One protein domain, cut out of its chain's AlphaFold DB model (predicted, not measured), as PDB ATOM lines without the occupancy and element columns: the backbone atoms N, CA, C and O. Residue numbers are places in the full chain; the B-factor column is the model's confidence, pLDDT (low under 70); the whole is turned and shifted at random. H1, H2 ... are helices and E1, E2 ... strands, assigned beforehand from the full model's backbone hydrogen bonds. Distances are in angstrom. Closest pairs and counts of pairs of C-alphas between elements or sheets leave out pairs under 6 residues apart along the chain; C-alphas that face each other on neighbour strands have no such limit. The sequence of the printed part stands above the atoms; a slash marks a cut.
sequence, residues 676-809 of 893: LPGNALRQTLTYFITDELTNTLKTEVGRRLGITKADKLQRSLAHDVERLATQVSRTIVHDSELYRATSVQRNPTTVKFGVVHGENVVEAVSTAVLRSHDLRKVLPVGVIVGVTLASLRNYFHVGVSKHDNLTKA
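What this domain is: This is residues 676 to 809 of the 893 residues of an uncharacterized protein of Aegilops tauschii subsp. strangulata (UniProt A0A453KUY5). A long helical hairpin, H1 and H2, has one side covered by two shorter helices, H3 packed on H2 and H5 on H1, with little H4 by the hairpin's turn. At the other end are the small parallel sheet E1 E2, the loop 736 to 753 and the last helix, H6. The printed part has 134 residues, in the order H1 H2 E1 H3 H4 H5 E2 H6, and is mostly helix. It is compact, with a radius of gyration of the C-alphas of 16.0 A, yet elongated, spanning 51 by 29 by 27 A.

Where its parts are: H1, residues 678 to 705, begins at C-alpha (192.268, 197.065, 105.529) and is 39.6 A long. H2, residues 713 to 735, is 32.3 A long. E1 is residues 754 to 757, H3 758 to 769, H4 775 to 778, H5 781 to 793 and E2 796 to 799. H6, residues 805 to 809, ends at C-alpha (200.857, 176.156, 107.727).

How they stand to each other: H1 and H2 touch at Thr 690 and Ala 725, their closest C-alphas, 5.2 A apart, opposite ways at a shallow tilt of 34.9 degrees, only just short of steep. H2 touches H3, closest C-alphas Leu 724 and Ala 768, 5.4 A. H5 touches H1 at a steep tilt of 48 degrees, closest C-alphas Leu 693 and Thr 788, 6.6 A. H5 touches H3, closest C-alphas Val 762 and Val 785, 6.1 A. H4 only just touches H1 and H2, with 3 pairs of C-alphas within 8 A each; the closest are Arg 704 and Val 778, 6.8 A, and Leu 717 and Leu 775, 5.7 A. E1, H3 H4 H5 and E2 form a strand-helix-strand unit, parallel neighbour strands with helices between; N 756 and O 797 are 2.9 A apart. H6 touches no helix. Each O i to N i+4 pair is within hydrogen-bond range in H1, H3, H5 and H6, and 18 of 19 in H2; H4 is too short for one.

The domain as a whole: The C-alphas of Thr 708 and Ala 809 are farthest apart, 52.7 A. The printed part has no cut. The link from H2 to E1 is long. Mean pLDDT of the printed part is 71.6; it is under 70 in, among others, residues 738 to 753 and 800 to 809.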
ATOM      1  N   LEU A 676     196.886 200.489 101.372       44.06
ATOM      2  CA  LEU A 676     195.435 200.498 101.572       44.06
ATOM      3  C   LEU A 676     195.092 200.129 103.035       44.06
ATOM      4  O   LEU A 676     195.506 199.064 103.500       44.06
ATOM      5  N   PRO A 677     194.309 200.938 103.773       51.09
ATOM      6  CA  PRO A 677     193.853 200.549 105.100       51.09
ATOM      7  C   PRO A 677     192.829 199.411 104.972       51.09
ATOM      8  O   PRO A 677     191.795 199.548 104.314       51.09
ATOM      9  N   GLY A 678     193.094 198.278 105.632       55.53
ATOM     10  CA  GLY A 678     192.268 197.065 105.529       55.53
ATOM     11  C   GLY A 678     190.803 197.238 105.959       55.53
ATOM     12  O   GLY A 678     189.962 196.408 105.618       55.53
ATOM     13  N   ASN A 679     190.476 198.336 106.651       59.47
ATOM     14  CA  ASN A 679     189.103 198.708 106.987       59.47
ATOM     15  C   ASN A 679     188.237 199.010 105.748       59.47
ATOM     16  O   ASN A 679     187.043 198.734 105.784       59.47
ATOM     17  N   ALA A 680     188.807 199.512 104.646       60.56
ATOM     18  CA  ALA A 680     188.054 199.830 103.433       60.56
ATOM     19  C   ALA A 680     187.614 198.554 102.701       60.56
ATOM     20  O   ALA A 680     186.437 198.407 102.386       60.56
ATOM     21  N   LEU A 681     188.535 197.600 102.519       68.50
ATOM     22  CA  LEU A 681     188.236 196.291 101.930       68.50
ATOM     23  C   LEU A 681     187.222 195.516 102.784       68.50
ATOM     24  O   LEU A 681     186.232 195.019 102.251       68.50
ATOM     25  N   ARG A 682     187.420 195.474 104.112       68.75
ATOM     26  CA  ARG A 682     186.463 194.858 105.049       68.75
ATOM     27  C   ARG A 682     185.090 195.531 104.983       68.75
ATOM     28  O   ARG A 682     184.084 194.834 104.965       68.75
ATOM     29  N   GLN A 683     185.023 196.858 104.868       71.69
ATOM     30  CA  GLN A 683     183.754 197.575 104.727       71.69
ATOM     31  C   GLN A 683     183.017 197.208 103.423       71.69
ATOM     32  O   GLN A 683     181.835 196.882 103.484       71.69
ATOM     33  N   THR A 684     183.694 197.182 102.269       68.81
ATOM     34  CA  THR A 684     183.086 196.756 100.989       68.81
ATOM     35  C   THR A 684     182.630 195.294 101.028       68.81
ATOM     36  O   THR A 684     181.494 194.999 100.662       68.81
ATOM     37  N   LEU A 685     183.473 194.389 101.535       71.75
ATOM     38  CA  LEU A 685     183.161 192.961 101.657       71.75
ATOM     39  C   LEU A 685     181.983 192.705 102.616       71.75
ATOM     40  O   LEU A 685     181.145 191.851 102.344       71.75
ATOM     41  N   THR A 686     181.864 193.500 103.687       80.12
ATOM     42  CA  THR A 686     180.706 193.470 104.598       80.12
ATOM     43  C   THR A 686     179.411 193.793 103.857       80.12
ATOM     44  O   THR A 686     178.435 193.064 104.017       80.12
ATOM     45  N   TYR A 687     179.372 194.856 103.041       77.62
ATOM     46  CA  TYR A 687     178.162 195.207 102.285       77.62
ATOM     47  C   TYR A 687     177.783 194.120 101.275       77.62
ATOM     48  O   TYR A 687     176.624 193.723 101.244       77.62
ATOM     49  N   PHE A 688     178.754 193.584 100.530       78.00
ATOM     50  CA  PHE A 688     178.523 192.498  99.571       78.00
ATOM     51  C   PHE A 688     177.917 191.247 100.235       78.00
ATOM     52  O   PHE A 688     176.868 190.769  99.814       78.00
ATOM     53  N   ILE A 689     178.508 190.773 101.339       81.31
ATOM     54  CA  ILE A 689     177.988 189.616 102.091       81.31
ATOM     55  C   ILE A 689     176.637 189.930 102.753       81.31
ATOM     56  O   ILE A 689     175.818 189.034 102.924       81.31
ATOM     57  N   THR A 690     176.380 191.191 103.121       83.75
ATOM     58  CA  THR A 690     175.069 191.603 103.652       83.75
ATOM     59  C   THR A 690     173.980 191.467 102.597       83.75
ATOM     60  O   THR A 690     172.911 190.959 102.926       83.75
ATOM     61  N   ASP A 691     174.231 191.908 101.362       77.69
ATOM     62  CA  ASP A 691     173.250 191.827 100.275       77.69
ATOM     63  C   ASP A 691     172.971 190.368  99.899       77.69
ATOM     64  O   ASP A 691     171.823 189.929  99.964       77.69
ATOM     65  N   GLU A 692     174.026 189.581  99.664       79.38
ATOM     66  CA  GLU A 692     173.914 188.155  99.341       79.38
ATOM     67  C   GLU A 692     173.136 187.389 100.424       79.38
ATOM     68  O   GLU A 692     172.104 186.791 100.125       79.38
ATOM     69  N   LEU A 693     173.539 187.488 101.702       85.00
ATOM     70  CA  LEU A 693     172.810 186.843 102.806       85.00
ATOM     71  C   LEU A 693     171.370 187.358 102.933       85.00
ATOM     72  O   LEU A 693     170.474 186.577 103.244       85.00
ATOM     73  N   THR A 694     171.121 188.648 102.692       85.25
ATOM     74  CA  THR A 694     169.759 189.206 102.704       85.25
ATOM     75  C   THR A 694     168.904 188.564 101.616       85.25
ATOM     76  O   THR A 694     167.750 188.223 101.878       85.25
ATOM     77  N   ASN A 695     169.462 188.348 100.425       80.31
ATOM     78  CA  ASN A 695     168.770 187.725  99.302       80.31
ATOM     79  C   ASN A 695     168.544 186.221  99.545       80.31
ATOM     80  O   ASN A 695     167.399 185.772  99.444       80.31
ATOM     81  N   THR A 696     169.564 185.457  99.967       84.25
ATOM     82  CA  THR A 696     169.410 184.015 100.267       84.25
ATOM     83  C   THR A 696     168.452 183.756 101.441       84.25
ATOM     84  O   THR A 696     167.708 182.774 101.443       84.25
ATOM     85  N   LEU A 697     168.428 184.632 102.452       84.56
ATOM     86  CA  LEU A 697     167.494 184.505 103.576       84.56
ATOM     87  C   LEU A 697     166.072 184.929 103.200       84.56
ATOM     88  O   LEU A 697     165.125 184.287 103.650       84.56
ATOM     89  N   LYS A 698     165.888 185.959 102.360       83.62
ATOM     90  CA  LYS A 698     164.556 186.348 101.857       83.62
ATOM     91  C   LYS A 698     163.914 185.234 101.022       83.62
ATOM     92  O   LYS A 698     162.706 185.033 101.148       83.62
ATOM     93  N   THR A 699     164.683 184.480 100.232       78.56
ATOM     94  CA  THR A 699     164.146 183.355  99.442       78.56
ATOM     95  C   THR A 699     163.782 182.140 100.301       78.56
ATOM     96  O   THR A 699     162.662 181.645 100.171       78.56
ATOM     97  N   GLU A 700     164.634 181.695 101.236       80.94
ATOM     98  CA  GLU A 700     164.279 180.587 102.150       80.94
ATOM     99  C   GLU A 700     163.123 180.972 103.093       80.94
ATOM    100  O   GLU A 700     162.227 180.159 103.318       80.94
ATOM    101  N   VAL A 701     163.057 182.222 103.576       81.62
ATOM    102  CA  VAL A 701     161.880 182.737 104.304       81.62
ATOM    103  C   VAL A 701     160.621 182.691 103.434       81.62
ATOM    104  O   VAL A 701     159.587 182.210 103.898       81.62
ATOM    105  N   GLY A 702     160.685 183.147 102.180       71.06
ATOM    106  CA  GLY A 702     159.544 183.112 101.256       71.06
ATOM    107  C   GLY A 702     159.032 181.689 101.008       71.06
ATOM    108  O   GLY A 702     157.826 181.444 101.066       71.06
ATOM    109  N   ARG A 703     159.951 180.731 100.840       75.44
ATOM    110  CA  ARG A 703     159.644 179.300 100.682       75.44
ATOM    111  C   ARG A 703     158.967 178.684 101.916       75.44
ATOM    112  O   ARG A 703     158.253 177.694 101.782       75.44
ATOM    113  N   ARG A 704     159.173 179.264 103.104       75.19
ATOM    114  CA  ARG A 704     158.589 178.812 104.383       75.19
ATOM    115  C   ARG A 704     157.256 179.466 104.716       75.19
ATOM    116  O   ARG A 704     156.414 178.823 105.326       75.19
ATOM    117  N   LEU A 705     157.071 180.732 104.344       70.06
ATOM    118  CA  LEU A 705     155.866 181.492 104.692       70.06
ATOM    119  C   LEU A 705     154.660 181.165 103.800       70.06
ATOM    120  O   LEU A 705     153.518 181.393 104.202       70.06
ATOM    121  N   GLY A 706     154.914 180.667 102.586       58.84
ATOM    122  CA  GLY A 706     153.890 180.497 101.561       58.84
ATOM    123  C   GLY A 706     153.388 181.833 100.997       58.84
ATOM    124  O   GLY A 706     153.690 182.919 101.490       58.84
ATOM    125  N   ILE A 707     152.602 181.756  99.924       54.84
ATOM    126  CA  ILE A 707     152.218 182.927  99.114       54.84
ATOM    127  C   ILE A 707     151.159 183.813  99.818       54.84
ATOM    128  O   ILE A 707     150.937 184.954  99.426       54.84
ATOM    129  N   THR A 708     150.479 183.319 100.861       51.38
ATOM    130  CA  THR A 708     149.100 183.750 101.172       51.38
ATOM    131  C   THR A 708     148.878 184.589 102.440       51.38
ATOM    132  O   THR A 708     147.759 185.068 102.622       51.38
ATOM    133  N   LYS A 709     149.870 184.804 103.326       53.50
ATOM    134  CA  LYS A 709     149.697 185.608 104.570       53.50
ATOM    135  C   LYS A 709     150.920 186.465 104.953       53.50
ATOM    136  O   LYS A 709     151.427 186.380 106.071       53.50
ATOM    137  N   ALA A 710     151.388 187.317 104.039       50.44
ATOM    138  CA  ALA A 710     152.628 188.083 104.214       50.44
ATOM    139  C   ALA A 710     152.459 189.475 104.877       50.44
ATOM    140  O   ALA A 710     153.147 189.773 105.852       50.44
ATOM    141  N   ASP A 711     151.547 190.323 104.395       56.34
ATOM    142  CA  ASP A 711     151.640 191.801 104.404       56.34
ATOM    143  C   ASP A 711     151.947 192.527 105.728       56.34
ATOM    144  O   ASP A 711     152.431 193.662 105.700       56.34
ATOM    145  N   LYS A 712     151.652 191.939 106.896       52.41
ATOM    146  CA  LYS A 712     152.046 192.495 108.209       52.41
ATOM    147  C   LYS A 712     153.342 191.882 108.736       52.41
ATOM    148  O   LYS A 712     154.244 192.632 109.100       52.41
ATOM    149  N   LEU A 713     153.445 190.552 108.729       56.12
ATOM    150  CA  LEU A 713     154.625 189.821 109.198       56.12
ATOM    151  C   LEU A 713     155.850 190.111 108.318       56.12
ATOM    152  O   LEU A 713     156.955 190.245 108.821       56.12
ATOM    153  N   GLN A 714     155.656 190.305 107.015       64.31
ATOM    154  CA  GLN A 714     156.719 190.547 106.039       64.31
ATOM    155  C   GLN A 714     157.576 191.782 106.352       64.31
ATOM    156  O   GLN A 714     158.760 191.764 106.038       64.31
ATOM    157  N   ARG A 715     157.042 192.838 106.991       70.88
ATOM    158  CA  ARG A 715     157.852 194.026 107.342       70.88
ATOM    159  C   ARG A 715     158.723 193.801 108.577       70.88
ATOM    160  O   ARG A 715     159.894 194.164 108.542       70.88
ATOM    161  N   SER A 716     158.191 193.198 109.642       75.31
ATOM    162  CA  SER A 716     159.000 192.857 110.821       75.31
ATOM    163  C   SER A 716     160.002 191.748 110.501       75.31
ATOM    164  O   SER A 716     161.159 191.840 110.896       75.31
ATOM    165  N   LEU A 717     159.595 190.758 109.705       81.81
ATOM    166  CA  LEU A 717     160.426 189.642 109.267       81.81
ATOM    167  C   LEU A 717     161.526 190.069 108.284       81.81
ATOM    168  O   LEU A 717     162.668 189.662 108.465       81.81
ATOM    169  N   ALA A 718     161.238 190.927 107.295       80.25
ATOM    170  CA  ALA A 718     162.279 191.481 106.423       80.25
ATOM    171  C   ALA A 718     163.282 192.334 107.215       80.25
ATOM    172  O   ALA A 718     164.481 192.226 106.975       80.25
ATOM    173  N   HIS A 719     162.817 193.106 108.204       84.81
ATOM    174  CA  HIS A 719     163.705 193.865 109.082       84.81
ATOM    175  C   HIS A 719     164.555 192.951 109.984       84.81
ATOM    176  O   HIS A 719     165.760 193.167 110.101       84.81
ATOM    177  N   ASP A 720     163.973 191.897 110.568       85.12
ATOM    178  CA  ASP A 720     164.699 190.878 111.343       85.12
ATOM    179  C   ASP A 720     165.729 190.117 110.476       85.12
ATOM    180  O   ASP A 720     166.788 189.750 110.993       85.12
ATOM    181  N   VAL A 721     165.462 189.913 109.175       86.94
ATOM    182  CA  VAL A 721     166.391 189.315 108.189       86.94
ATOM    183  C   VAL A 721     167.517 190.275 107.810       86.94
ATOM    184  O   VAL A 721     168.681 189.910 107.937       86.94
ATOM    185  N   GLU A 722     167.209 191.505 107.392       87.31
ATOM    186  CA  GLU A 722     168.211 192.514 107.008       87.31
ATOM    187  C   GLU A 722     169.134 192.855 108.183       87.31
ATOM    188  O   GLU A 722     170.353 192.982 108.026       87.31
ATOM    189  N   ARG A 723     168.569 192.939 109.393       86.31
ATOM    190  CA  ARG A 723     169.320 193.141 110.633       86.31
ATOM    191  C   ARG A 723     170.189 191.936 110.985       86.31
ATOM    192  O   ARG A 723     171.328 192.145 111.403       86.31
ATOM    193  N   LEU A 724     169.704 190.705 110.786       89.31
ATOM    194  CA  LEU A 724     170.523 189.504 110.959       89.31
ATOM    195  C   LEU A 724     171.674 189.475 109.953       89.31
ATOM    196  O   LEU A 724     172.820 189.382 110.380       89.31
ATOM    197  N   ALA A 725     171.396 189.625 108.656       88.50
ATOM    198  CA  ALA A 725     172.409 189.626 107.603       88.50
ATOM    199  C   ALA A 725     173.480 190.698 107.860       88.50
ATOM    200  O   ALA A 725     174.669 190.404 107.790       88.50
ATOM    201  N   THR A 726     173.067 191.906 108.262       87.62
ATOM    202  CA  THR A 726     173.964 193.023 108.609       87.62
ATOM    203  C   THR A 726     174.803 192.765 109.867       87.62
ATOM    204  O   THR A 726     175.934 193.245 109.963       87.62
ATOM    205  N   GLN A 727     174.268 192.062 110.869       85.88
ATOM    206  CA  GLN A 727     175.014 191.725 112.086       85.88
ATOM    207  C   GLN A 727     176.005 190.584 111.819       85.88
ATOM    208  O   GLN A 727     177.178 190.692 112.165       85.88
ATOM    209  N   VAL A 728     175.536 189.526 111.159       86.50
ATOM    210  CA  VAL A 728     176.300 188.320 110.819       86.50
ATOM    211  C   VAL A 728     177.446 188.651 109.860       86.50
ATOM    212  O   VAL A 728     178.587 188.285 110.141       86.50
ATOM    213  N   SER A 729     177.194 189.424 108.795       86.56
ATOM    214  CA  SER A 729     178.236 189.864 107.855       86.56
ATOM    215  C   SER A 729     179.341 190.667 108.549       86.56
ATOM    216  O   SER A 729     180.519 190.418 108.303       86.56
ATOM    217  N   ARG A 730     178.983 191.585 109.460       84.75
ATOM    218  CA  ARG A 730     179.949 192.375 110.237       84.75
ATOM    219  C   ARG A 730     180.815 191.483 111.110       84.75
ATOM    220  O   ARG A 730     182.033 191.589 111.016       84.75
ATOM    221  N   THR A 731     180.220 190.607 111.921       82.62
ATOM    222  CA  THR A 731     180.983 189.708 112.799       82.62
ATOM    223  C   THR A 731     181.942 188.835 111.986       82.62
ATOM    224  O   THR A 731     183.145 188.876 112.218       82.62
ATOM    225  N   ILE A 732     181.464 188.167 110.932       83.19
ATOM    226  CA  ILE A 732     182.308 187.298 110.092       83.19
ATOM    227  C   ILE A 732     183.427 188.080 109.391       83.19
ATOM    228  O   ILE A 732     184.578 187.642 109.370       83.19
ATOM    229  N   VAL A 733     183.135 189.254 108.824       79.88
ATOM    230  CA  VAL A 733     184.155 190.059 108.131       79.88
ATOM    231  C   VAL A 733     185.120 190.736 109.112       79.88
ATOM    232  O   VAL A 733     186.236 191.073 108.716       79.88
ATOM    233  N   HIS A 734     184.773 190.876 110.393       78.19
ATOM    234  CA  HIS A 734     185.727 191.218 111.451       78.19
ATOM    235  C   HIS A 734     186.590 190.015 111.870       78.19
ATOM    236  O   HIS A 734     187.814 190.150 111.915       78.19
ATOM    237  N   ASP A 735     185.999 188.839 112.061       72.81
ATOM    238  CA  ASP A 735     186.703 187.661 112.585       72.81
ATOM    239  C   ASP A 735     187.476 186.856 111.520       72.81
ATOM    240  O   ASP A 735     188.256 185.967 111.854       72.81
ATOM    241  N   SER A 736     187.267 187.147 110.233       76.00
ATOM    242  CA  SER A 736     187.950 186.476 109.118       76.00
ATOM    243  C   SER A 736     189.437 186.837 108.991       76.00
ATOM    244  O   SER A 736     189.842 188.009 109.053       76.00
ATOM    245  N   GLU A 737     190.258 185.825 108.699       73.75
ATOM    246  CA  GLU A 737     191.633 186.010 108.228       73.75
ATOM    247  C   GLU A 737     191.608 186.220 106.708       73.75
ATOM    248  O   GLU A 737     191.698 185.279 105.919       73.75
ATOM    249  N   LEU A 738     191.423 187.480 106.296       68.69
ATOM    250  CA  LEU A 738     191.464 187.883 104.887       68.69
ATOM    251  C   LEU A 738     192.875 187.781 104.303       68.69
ATOM    252  O   LEU A 738     193.845 188.238 104.917       68.69
ATOM    253  N   TYR A 739     192.971 187.286 103.070       58.94
ATOM    254  CA  TYR A 739     194.214 187.312 102.305       58.94
ATOM    255  C   TYR A 739     194.649 188.755 102.024       58.94
ATOM    256  O   TYR A 739     193.843 189.630 101.696       58.94
ATOM    257  N   ARG A 740     195.955 189.026 102.138       46.31
ATOM    258  CA  ARG A 740     196.514 190.335 101.776       46.31
ATOM    259  C   ARG A 740     196.421 190.488 100.255       46.31
ATOM    260  O   ARG A 740     196.714 189.550  99.527       46.31
ATOM    261  N   ALA A 741     196.092 191.682  99.759       42.28
ATOM    262  CA  ALA A 741     195.870 191.942  98.325       42.28
ATOM    263  C   ALA A 741     197.076 191.648  97.393       42.28
ATOM    264  O   ALA A 741     196.963 191.758  96.177       42.28
ATOM    265  N   THR A 742     198.227 191.271  97.952       32.06
ATOM    266  CA  THR A 742     199.429 190.799  97.253       32.06
ATOM    267  C   THR A 742     199.452 189.288  96.981       32.06
ATOM    268  O   THR A 742     200.350 188.843  96.277       32.06
ATOM    269  N   SER A 743     198.526 188.494  97.538       36.06
ATOM    270  CA  SER A 743     198.529 187.018  97.460       36.06
ATOM    271  C   SER A 743     197.284 186.418  96.790       36.06
ATOM    272  O   SER A 743     196.929 185.276  97.064       36.06
ATOM    273  N   VAL A 744     196.605 187.169  95.915       38.81
ATOM    274  CA  VAL A 744     195.546 186.616  95.051       38.81
ATOM    275  C   VAL A 744     196.207 185.890  93.875       38.81
ATOM    276  O   VAL A 744     196.456 186.480  92.820       38.81
ATOM    277  N   GLN A 745     196.533 184.613  94.076       37.16
ATOM    278  CA  GLN A 745     196.982 183.731  93.001       37.16
ATOM    279  C   GLN A 745     195.819 183.496  92.024       37.16
ATOM    280  O   GLN A 745     194.684 183.259  92.435       37.16
ATOM    281  N   ARG A 746     196.082 183.643  90.720       37.47
ATOM    282  CA  ARG A 746     195.057 183.546  89.671       37.47
ATOM    283  C   ARG A 746     194.740 182.085  89.342       37.47
ATOM    284  O   ARG A 746     195.213 181.576  88.331       37.47
ATOM    285  N   ASN A 747     193.878 181.465  90.139       31.33
ATOM    286  CA  ASN A 747     193.220 180.215  89.764       31.33
ATOM    287  C   ASN A 747     191.812 180.568  89.228       31.33
ATOM    288  O   ASN A 747     191.099 181.328  89.886       31.33
ATOM    289  N   PRO A 748     191.409 180.100  88.029       40.97
ATOM    290  CA  PRO A 748     190.316 180.722  87.269       40.97
ATOM    291  C   PRO A 748     188.886 180.377  87.725       40.97
ATOM    292  O   PRO A 748     187.946 180.882  87.123       40.97
ATOM    293  N   THR A 749     188.691 179.532  88.744       41.59
ATOM    294  CA  THR A 749     187.370 178.950  89.068       41.59
ATOM    295  C   THR A 749     186.739 179.418  90.385       41.59
ATOM    296  O   THR A 749     185.527 179.591  90.418       41.59
ATOM    297  N   THR A 750     187.496 179.669  91.467       47.16
ATOM    298  CA  THR A 750     186.950 180.318  92.687       47.16
ATOM    299  C   THR A 750     187.956 181.261  93.357       47.16
ATOM    300  O   THR A 750     188.940 180.827  93.954       47.16
ATOM    301  N   VAL A 751     187.694 182.573  93.316       56.06
ATOM    302  CA  VAL A 751     188.494 183.580  94.038       56.06
ATOM    303  C   VAL A 751     187.933 183.759  95.452       56.06
ATOM    304  O   VAL A 751     186.945 184.462  95.652       56.06
ATOM    305  N   LYS A 752     188.567 183.124  96.443       67.06
ATOM    306  CA  LYS A 752     188.186 183.232  97.864       67.06
ATOM    307  C   LYS A 752     188.973 184.337  98.571       67.06
ATOM    308  O   LYS A 752     190.167 184.507  98.342       67.06
ATOM    309  N   PHE A 753     188.314 185.073  99.465       64.31
ATOM    310  CA  PHE A 753     188.859 186.277 100.109       64.31
ATOM    311  C   PHE A 753     189.605 186.014 101.422       64.31
ATOM    312  O   PHE A 753     190.349 186.881 101.879       64.31
ATOM    313  N   GLY A 754     189.432 184.840 102.033       70.12
ATOM    314  CA  GLY A 754     190.108 184.475 103.277       70.12
ATOM    315  C   GLY A 754     189.608 183.175 103.897       70.12
ATOM    316  O   GLY A 754     188.883 182.400 103.262       70.12
ATOM    317  N   VAL A 755     189.969 182.978 105.164       73.75
ATOM    318  CA  VAL A 755     189.514 181.868 106.015       73.75
ATOM    319  C   VAL A 755     188.489 182.373 107.039       73.75
ATOM    320  O   VAL A 755     188.650 183.451 107.618       73.75
ATOM    321  N   VAL A 756     187.437 181.583 107.263       80.56
ATOM    322  CA  VAL A 756     186.374 181.809 108.255       80.56
ATOM    323  C   VAL A 756     186.198 180.539 109.086       80.56
ATOM    324  O   VAL A 756     186.112 179.444 108.535       80.56
ATOM    325  N   HIS A 757     186.114 180.665 110.410       79.75
ATOM    326  CA  HIS A 757     185.841 179.526 111.292       79.75
ATOM    327  C   HIS A 757     184.328 179.310 111.431       79.75
ATOM    328  O   HIS A 757     183.597 180.248 111.752       79.75
ATOM    329  N   GLY A 758     183.860 178.076 111.227       78.44
ATOM    330  CA  GLY A 758     182.443 177.712 111.331       78.44
ATOM    331  C   GLY A 758     181.857 177.996 112.717       78.44
ATOM    332  O   GLY A 758     180.730 178.468 112.814       78.44
ATOM    333  N   GLU A 759     182.655 177.820 113.773       81.69
ATOM    334  CA  GLU A 759     182.332 178.218 115.150       81.69
ATOM    335  C   GLU A 759     181.891 179.692 115.241       81.69
ATOM    336  O   GLU A 759     180.807 179.977 115.746       81.69
ATOM    337  N   ASN A 760     182.665 180.621 114.663       81.62
ATOM    338  CA  ASN A 760     182.346 182.055 114.674       81.62
ATOM    339  C   ASN A 760     181.054 182.351 113.895       81.62
ATOM    340  O   ASN A 760     180.282 183.223 114.284       81.62
ATOM    341  N   VAL A 761     180.791 181.623 112.802       84.62
ATOM    342  CA  VAL A 761     179.537 181.756 112.035       84.62
ATOM    343  C   VAL A 761     178.346 181.282 112.870       84.62
ATOM    344  O   VAL A 761     177.329 181.973 112.932       84.62
ATOM    345  N   VAL A 762     178.470 180.136 113.547       86.31
ATOM    346  CA  VAL A 762     177.430 179.589 114.432       86.31
ATOM    347  C   VAL A 762     177.159 180.527 115.607       86.31
ATOM    348  O   VAL A 762     175.992 180.777 115.917       86.31
ATOM    349  N   GLU A 763     178.195 181.094 116.228       86.31
ATOM    350  CA  GLU A 763     178.067 182.068 117.317       86.31
ATOM    351  C   GLU A 763     177.415 183.376 116.838       86.31
ATOM    352  O   GLU A 763     176.448 183.847 117.449       86.31
ATOM    353  N   ALA A 764     177.871 183.932 115.709       85.94
ATOM    354  CA  ALA A 764     177.326 185.156 115.121       85.94
ATOM    355  C   ALA A 764     175.842 185.005 114.754       85.94
ATOM    356  O   ALA A 764     175.021 185.853 115.120       85.94
ATOM    357  N   VAL A 765     175.482 183.906 114.079       87.69
ATOM    358  CA  VAL A 765     174.093 183.599 113.711       87.69
ATOM    359  C   VAL A 765     173.251 183.343 114.958       87.69
ATOM    360  O   VAL A 765     172.203 183.963 115.102       87.69
ATOM    361  N   SER A 766     173.701 182.514 115.904       87.25
ATOM    362  CA  SER A 766     172.940 182.239 117.137       87.25
ATOM    363  C   SER A 766     172.676 183.514 117.942       87.25
ATOM    364  O   SER A 766     171.553 183.741 118.401       87.25
ATOM    365  N   THR A 767     173.677 184.395 118.036       86.06
ATOM    366  CA  THR A 767     173.562 185.708 118.685       86.06
ATOM    367  C   THR A 767     172.592 186.629 117.944       86.06
ATOM    368  O   THR A 767     171.810 187.329 118.587       86.06
ATOM    369  N   ALA A 768     172.585 186.625 116.608       85.56
ATOM    370  CA  ALA A 768     171.642 187.413 115.816       85.56
ATOM    371  C   ALA A 768     170.199 186.873 115.913       85.56
ATOM    372  O   ALA A 768     169.279 187.640 116.189       85.56
ATOM    373  N   VAL A 769     169.986 185.556 115.807       85.50
ATOM    374  CA  VAL A 769     168.657 184.916 115.942       85.50
ATOM    375  C   VAL A 769     168.128 184.979 117.383       85.50
ATOM    376  O   VAL A 769     166.938 184.785 117.625       85.50
ATOM    377  N   LEU A 770     168.968 185.252 118.386       84.62
ATOM    378  CA  LEU A 770     168.521 185.601 119.745       84.62
ATOM    379  C   LEU A 770     168.013 187.051 119.855       84.62
ATOM    380  O   LEU A 770     167.290 187.380 120.792       84.62
ATOM    381  N   ARG A 771     168.354 187.914 118.893       78.56
ATOM    382  CA  ARG A 771     167.908 189.315 118.820       78.56
ATOM    383  C   ARG A 771     166.766 189.549 117.824       78.56
ATOM    384  O   ARG A 771     166.282 190.680 117.784       78.56
ATOM    385  N   SER A 772     166.355 188.532 117.066       82.44
ATOM    386  CA  SER A 772     165.249 188.569 116.097       82.44
ATOM    387  C   SER A 772     164.078 187.715 116.588       82.44
ATOM    388  O   SER A 772     164.241 186.536 116.909       82.44
ATOM    389  N   HIS A 773     162.894 188.317 116.672       76.81
ATOM    390  CA  HIS A 773     161.723 187.746 117.342       76.81
ATOM    391  C   HIS A 773     160.760 187.002 116.410       76.81
ATOM    392  O   HIS A 773     160.126 186.041 116.846       76.81
ATOM    393  N   ASP A 774     160.661 187.411 115.144       77.44
ATOM    394  CA  ASP A 774     159.763 186.804 114.159       77.44
ATOM    395  C   ASP A 774     160.513 185.791 113.297       77.44
ATOM    396  O   ASP A 774     160.016 184.689 113.068       77.44
ATOM    397  N   LEU A 775     161.757 186.095 112.917       79.81
ATOM    398  CA  LEU A 775     162.599 185.178 112.139       79.81
ATOM    399  C   LEU A 775     162.804 183.826 112.842       79.81
ATOM    400  O   LEU A 775     162.750 182.787 112.191       79.81
ATOM    401  N   ARG A 776     162.929 183.830 114.176       81.44
ATOM    402  CA  ARG A 776     163.023 182.625 115.022       81.44
ATOM    403  C   ARG A 776     161.763 181.739 114.986       81.44
ATOM    404  O   ARG A 776     161.865 180.553 115.278       81.44
ATOM    405  N   LYS A 777     160.591 182.299 114.658       77.06
ATOM    406  CA  LYS A 777     159.321 181.556 114.527       77.06
ATOM    407  C   LYS A 777     159.167 180.914 113.144       77.06
ATOM    408  O   LYS A 777     158.401 179.971 113.005       77.06
ATOM    409  N   VAL A 778     159.861 181.449 112.134       78.69
ATOM    410  CA  VAL A 778     159.748 181.042 110.721       78.69
ATOM    411  C   VAL A 778     160.883 180.107 110.301       78.69
ATOM    412  O   VAL A 778     160.651 179.171 109.541       78.69
ATOM    413  N   LEU A 779     162.105 180.338 110.795       82.81
ATOM    414  CA  LEU A 779     163.281 179.521 110.499       82.81
ATOM    415  C   LEU A 779     163.944 179.010 111.793       82.81
ATOM    416  O   LEU A 779     164.307 179.820 112.652       82.81
ATOM    417  N   PRO A 780     164.197 177.693 111.928       86.25
ATOM    418  CA  PRO A 780     165.029 177.178 113.008       86.25
ATOM    419  C   PRO A 780     166.492 177.605 112.804       86.25
ATOM    420  O   PRO A 780     166.978 177.687 111.673       86.25
ATOM    421  N   VAL A 781     167.223 177.828 113.903       85.06
ATOM    422  CA  VAL A 781     168.600 178.369 113.883       85.06
ATOM    423  C   VAL A 781     169.527 177.567 112.959       85.06
ATOM    424  O   VAL A 781     170.304 178.162 112.220       85.06
ATOM    425  N   GLY A 782     169.399 176.235 112.934       83.31
ATOM    426  CA  GLY A 782     170.199 175.359 112.070       83.31
ATOM    427  C   GLY A 782     170.024 175.613 110.567       83.31
ATOM    428  O   GLY A 782     170.999 175.525 109.828       83.31
ATOM    429  N   VAL A 783     168.828 176.009 110.110       85.88
ATOM    430  CA  VAL A 783     168.595 176.389 108.702       85.88
ATOM    431  C   VAL A 783     169.249 177.736 108.398       85.88
ATOM    432  O   VAL A 783     169.906 177.873 107.372       85.88
ATOM    433  N   ILE A 784     169.155 178.709 109.311       86.50
ATOM    434  CA  ILE A 784     169.801 180.024 109.149       86.50
ATOM    435  C   ILE A 784     171.332 179.869 109.117       86.50
ATOM    436  O   ILE A 784     171.993 180.471 108.271       86.50
ATOM    437  N   VAL A 785     171.894 179.020 109.985       87.75
ATOM    438  CA  VAL A 785     173.316 178.632 109.973       87.75
ATOM    439  C   VAL A 785     173.685 177.948 108.656       87.75
ATOM    440  O   VAL A 785     174.669 178.341 108.036       87.75
ATOM    441  N   GLY A 786     172.898 176.968 108.200       85.38
ATOM    442  CA  GLY A 786     173.143 176.234 106.956       85.38
ATOM    443  C   GLY A 786     173.154 177.137 105.720       85.38
ATOM    444  O   GLY A 786     174.113 177.098 104.952       85.38
ATOM    445  N   VAL A 787     172.147 178.007 105.574       85.12
ATOM    446  CA  VAL A 787     172.084 179.025 104.508       85.12
ATOM    447  C   VAL A 787     173.289 179.963 104.587       85.12
ATOM    448  O   VAL A 787     173.972 180.168 103.589       85.12
ATOM    449  N   THR A 788     173.615 180.463 105.783       86.00
ATOM    450  CA  THR A 788     174.761 181.363 105.985       86.00
ATOM    451  C   THR A 788     176.082 180.700 105.575       86.00
ATOM    452  O   THR A 788     176.873 181.298 104.848       86.00
ATOM    453  N   LEU A 789     176.323 179.452 105.988       86.25
ATOM    454  CA  LEU A 789     177.525 178.695 105.622       86.25
ATOM    455  C   LEU A 789     177.578 178.367 104.122       86.25
ATOM    456  O   LEU A 789     178.662 178.408 103.539       86.25
ATOM    457  N   ALA A 790     176.434 178.084 103.491       83.69
ATOM    458  CA  ALA A 790     176.346 177.838 102.054       83.69
ATOM    459  C   ALA A 790     176.739 179.083 101.242       83.69
ATOM    460  O   ALA A 790     177.634 178.987 100.400       83.69
ATOM    461  N   SER A 791     176.169 180.256 101.548       82.62
ATOM    462  CA  SER A 791     176.545 181.515 100.886       82.62
ATOM    463  C   SER A 791     178.027 181.849 101.115       82.62
ATOM    464  O   SER A 791     178.726 182.250 100.187       82.62
ATOM    465  N   LEU A 792     178.563 181.630 102.323       82.06
ATOM    466  CA  LEU A 792     179.973 181.919 102.640       82.06
ATOM    467  C   LEU A 792     180.979 180.973 101.970       82.06
ATOM    468  O   LEU A 792     182.089 181.412 101.665       82.06
ATOM    469  N   ARG A 793     180.628 179.702 101.720       78.12
ATOM    470  CA  ARG A 793     181.510 178.696 101.085       78.12
ATOM    471  C   ARG A 793     182.017 179.133  99.704       78.12
ATOM    472  O   ARG A 793     183.116 178.746  99.303       78.12
ATOM    473  N   ASN A 794     181.241 179.960  99.007       74.38
ATOM    474  CA  ASN A 794     181.594 180.512  97.699       74.38
ATOM    475  C   ASN A 794     182.703 181.579  97.790       74.38
ATOM    476  O   ASN A 794     183.455 181.771  96.839       74.38
ATOM    477  N   TYR A 795     182.842 182.240  98.946       72.62
ATOM    478  CA  TYR A 795     183.707 183.410  99.140       72.62
ATOM    479  C   TYR A 795     184.861 183.180 100.130       72.62
ATOM    480  O   TYR A 795     185.828 183.943 100.127       72.62
ATOM    481  N   PHE A 796     184.798 182.136 100.962       77.44
ATOM    482  CA  PHE A 796     185.790 181.830 101.998       77.44
ATOM    483  C   PHE A 796     186.108 180.334 102.079       77.44
ATOM    484  O   PHE A 796     185.285 179.480 101.751       77.44
ATOM    485  N   HIS A 797     187.290 180.005 102.602       74.44
ATOM    486  CA  HIS A 797     187.530 178.674 103.160       74.44
ATOM    487  C   HIS A 797     186.895 178.596 104.552       74.44
ATOM    488  O   HIS A 797     187.298 179.325 105.458       74.44
ATOM    489  N   VAL A 798     185.905 177.718 104.715       77.00
ATOM    490  CA  VAL A 798     185.234 177.476 105.999       77.00
ATOM    491  C   VAL A 798     185.969 176.360 106.748       77.00
ATOM    492  O   VAL A 798     185.942 175.210 106.318       77.00
ATOM    493  N   GLY A 799     186.645 176.702 107.846       70.88
ATOM    494  CA  GLY A 799     187.372 175.764 108.712       70.88
ATOM    495  C   GLY A 799     186.570 175.364 109.954       70.88
ATOM    496  O   GLY A 799     185.796 176.165 110.477       70.88
ATOM    497  N   VAL A 800     186.753 174.136 110.449       65.19
ATOM    498  CA  VAL A 800     185.931 173.580 111.546       65.19
ATOM    499  C   VAL A 800     186.355 174.088 112.934       65.19
ATOM    500  O   VAL A 800     185.485 174.306 113.771       65.19
ATOM    501  N   SER A 801     187.648 174.338 113.184       56.19
ATOM    502  CA  SER A 801     188.145 174.797 114.496       56.19
ATOM    503  C   SER A 801     189.137 175.967 114.411       56.19
ATOM    504  O   SER A 801     189.629 176.314 113.334       56.19
ATOM    505  N   LYS A 802     189.461 176.561 115.571       55.81
ATOM    506  CA  LYS A 802     190.570 177.519 115.770       55.81
ATOM    507  C   LYS A 802     191.911 176.852 116.152       55.81
ATOM    508  O   LYS A 802     192.858 177.557 116.494       55.81
ATOM    509  N   HIS A 803     192.005 175.519 116.173       45.25
ATOM    510  CA  HIS A 803     193.184 174.779 116.664       45.25
ATOM    511  C   HIS A 803     193.949 173.989 115.594       45.25
ATOM    512  O   HIS A 803     195.067 173.536 115.856       45.25
ATOM    513  N   ASP A 804     193.424 173.903 114.371       46.47
ATOM    514  CA  ASP A 804     194.066 173.221 113.244       46.47
ATOM    515  C   ASP A 804     195.231 174.036 112.653       46.47
ATOM    516  O   ASP A 804     195.189 174.502 111.512       46.47
ATOM    517  N   ASN A 805     196.312 174.177 113.428       46.19
ATOM    518  CA  ASN A 805     197.565 174.837 113.033       46.19
ATOM    519  C   ASN A 805     198.162 174.275 111.724       46.19
ATOM    520  O   ASN A 805     198.888 174.981 111.027       46.19
ATOM    521  N   LEU A 806     197.800 173.040 111.354       46.91
ATOM    522  CA  LEU A 806     198.087 172.426 110.054       46.91
ATOM    523  C   LEU A 806     197.544 173.259 108.879       46.91
ATOM    524  O   LEU A 806     198.280 173.526 107.932       46.91
ATOM    525  N   THR A 807     196.302 173.752 108.961       46.81
ATOM    526  CA  THR A 807     195.725 174.620 107.913       46.81
ATOM    527  C   THR A 807     196.460 175.956 107.825       46.81
ATOM    528  O   THR A 807     196.728 176.447 106.732       46.81
ATOM    529  N   LYS A 808     196.885 176.506 108.969       43.78
ATOM    530  CA  LYS A 808     197.633 177.771 109.058       43.78
ATOM    531  C   LYS A 808     199.073 177.667 108.532       43.78
ATOM    532  O   LYS A 808     199.673 178.690 108.202       43.78
ATOM    533  N   ALA A 809     199.610 176.451 108.426       39.84
ATOM    534  CA  ALA A 809     200.857 176.156 107.727       39.84
ATOM    535  C   ALA A 809     200.626 175.927 106.223       39.84
ATOM    536  O   ALA A 809     201.268 176.590 105.410       39.84
TER     537      ALA A 809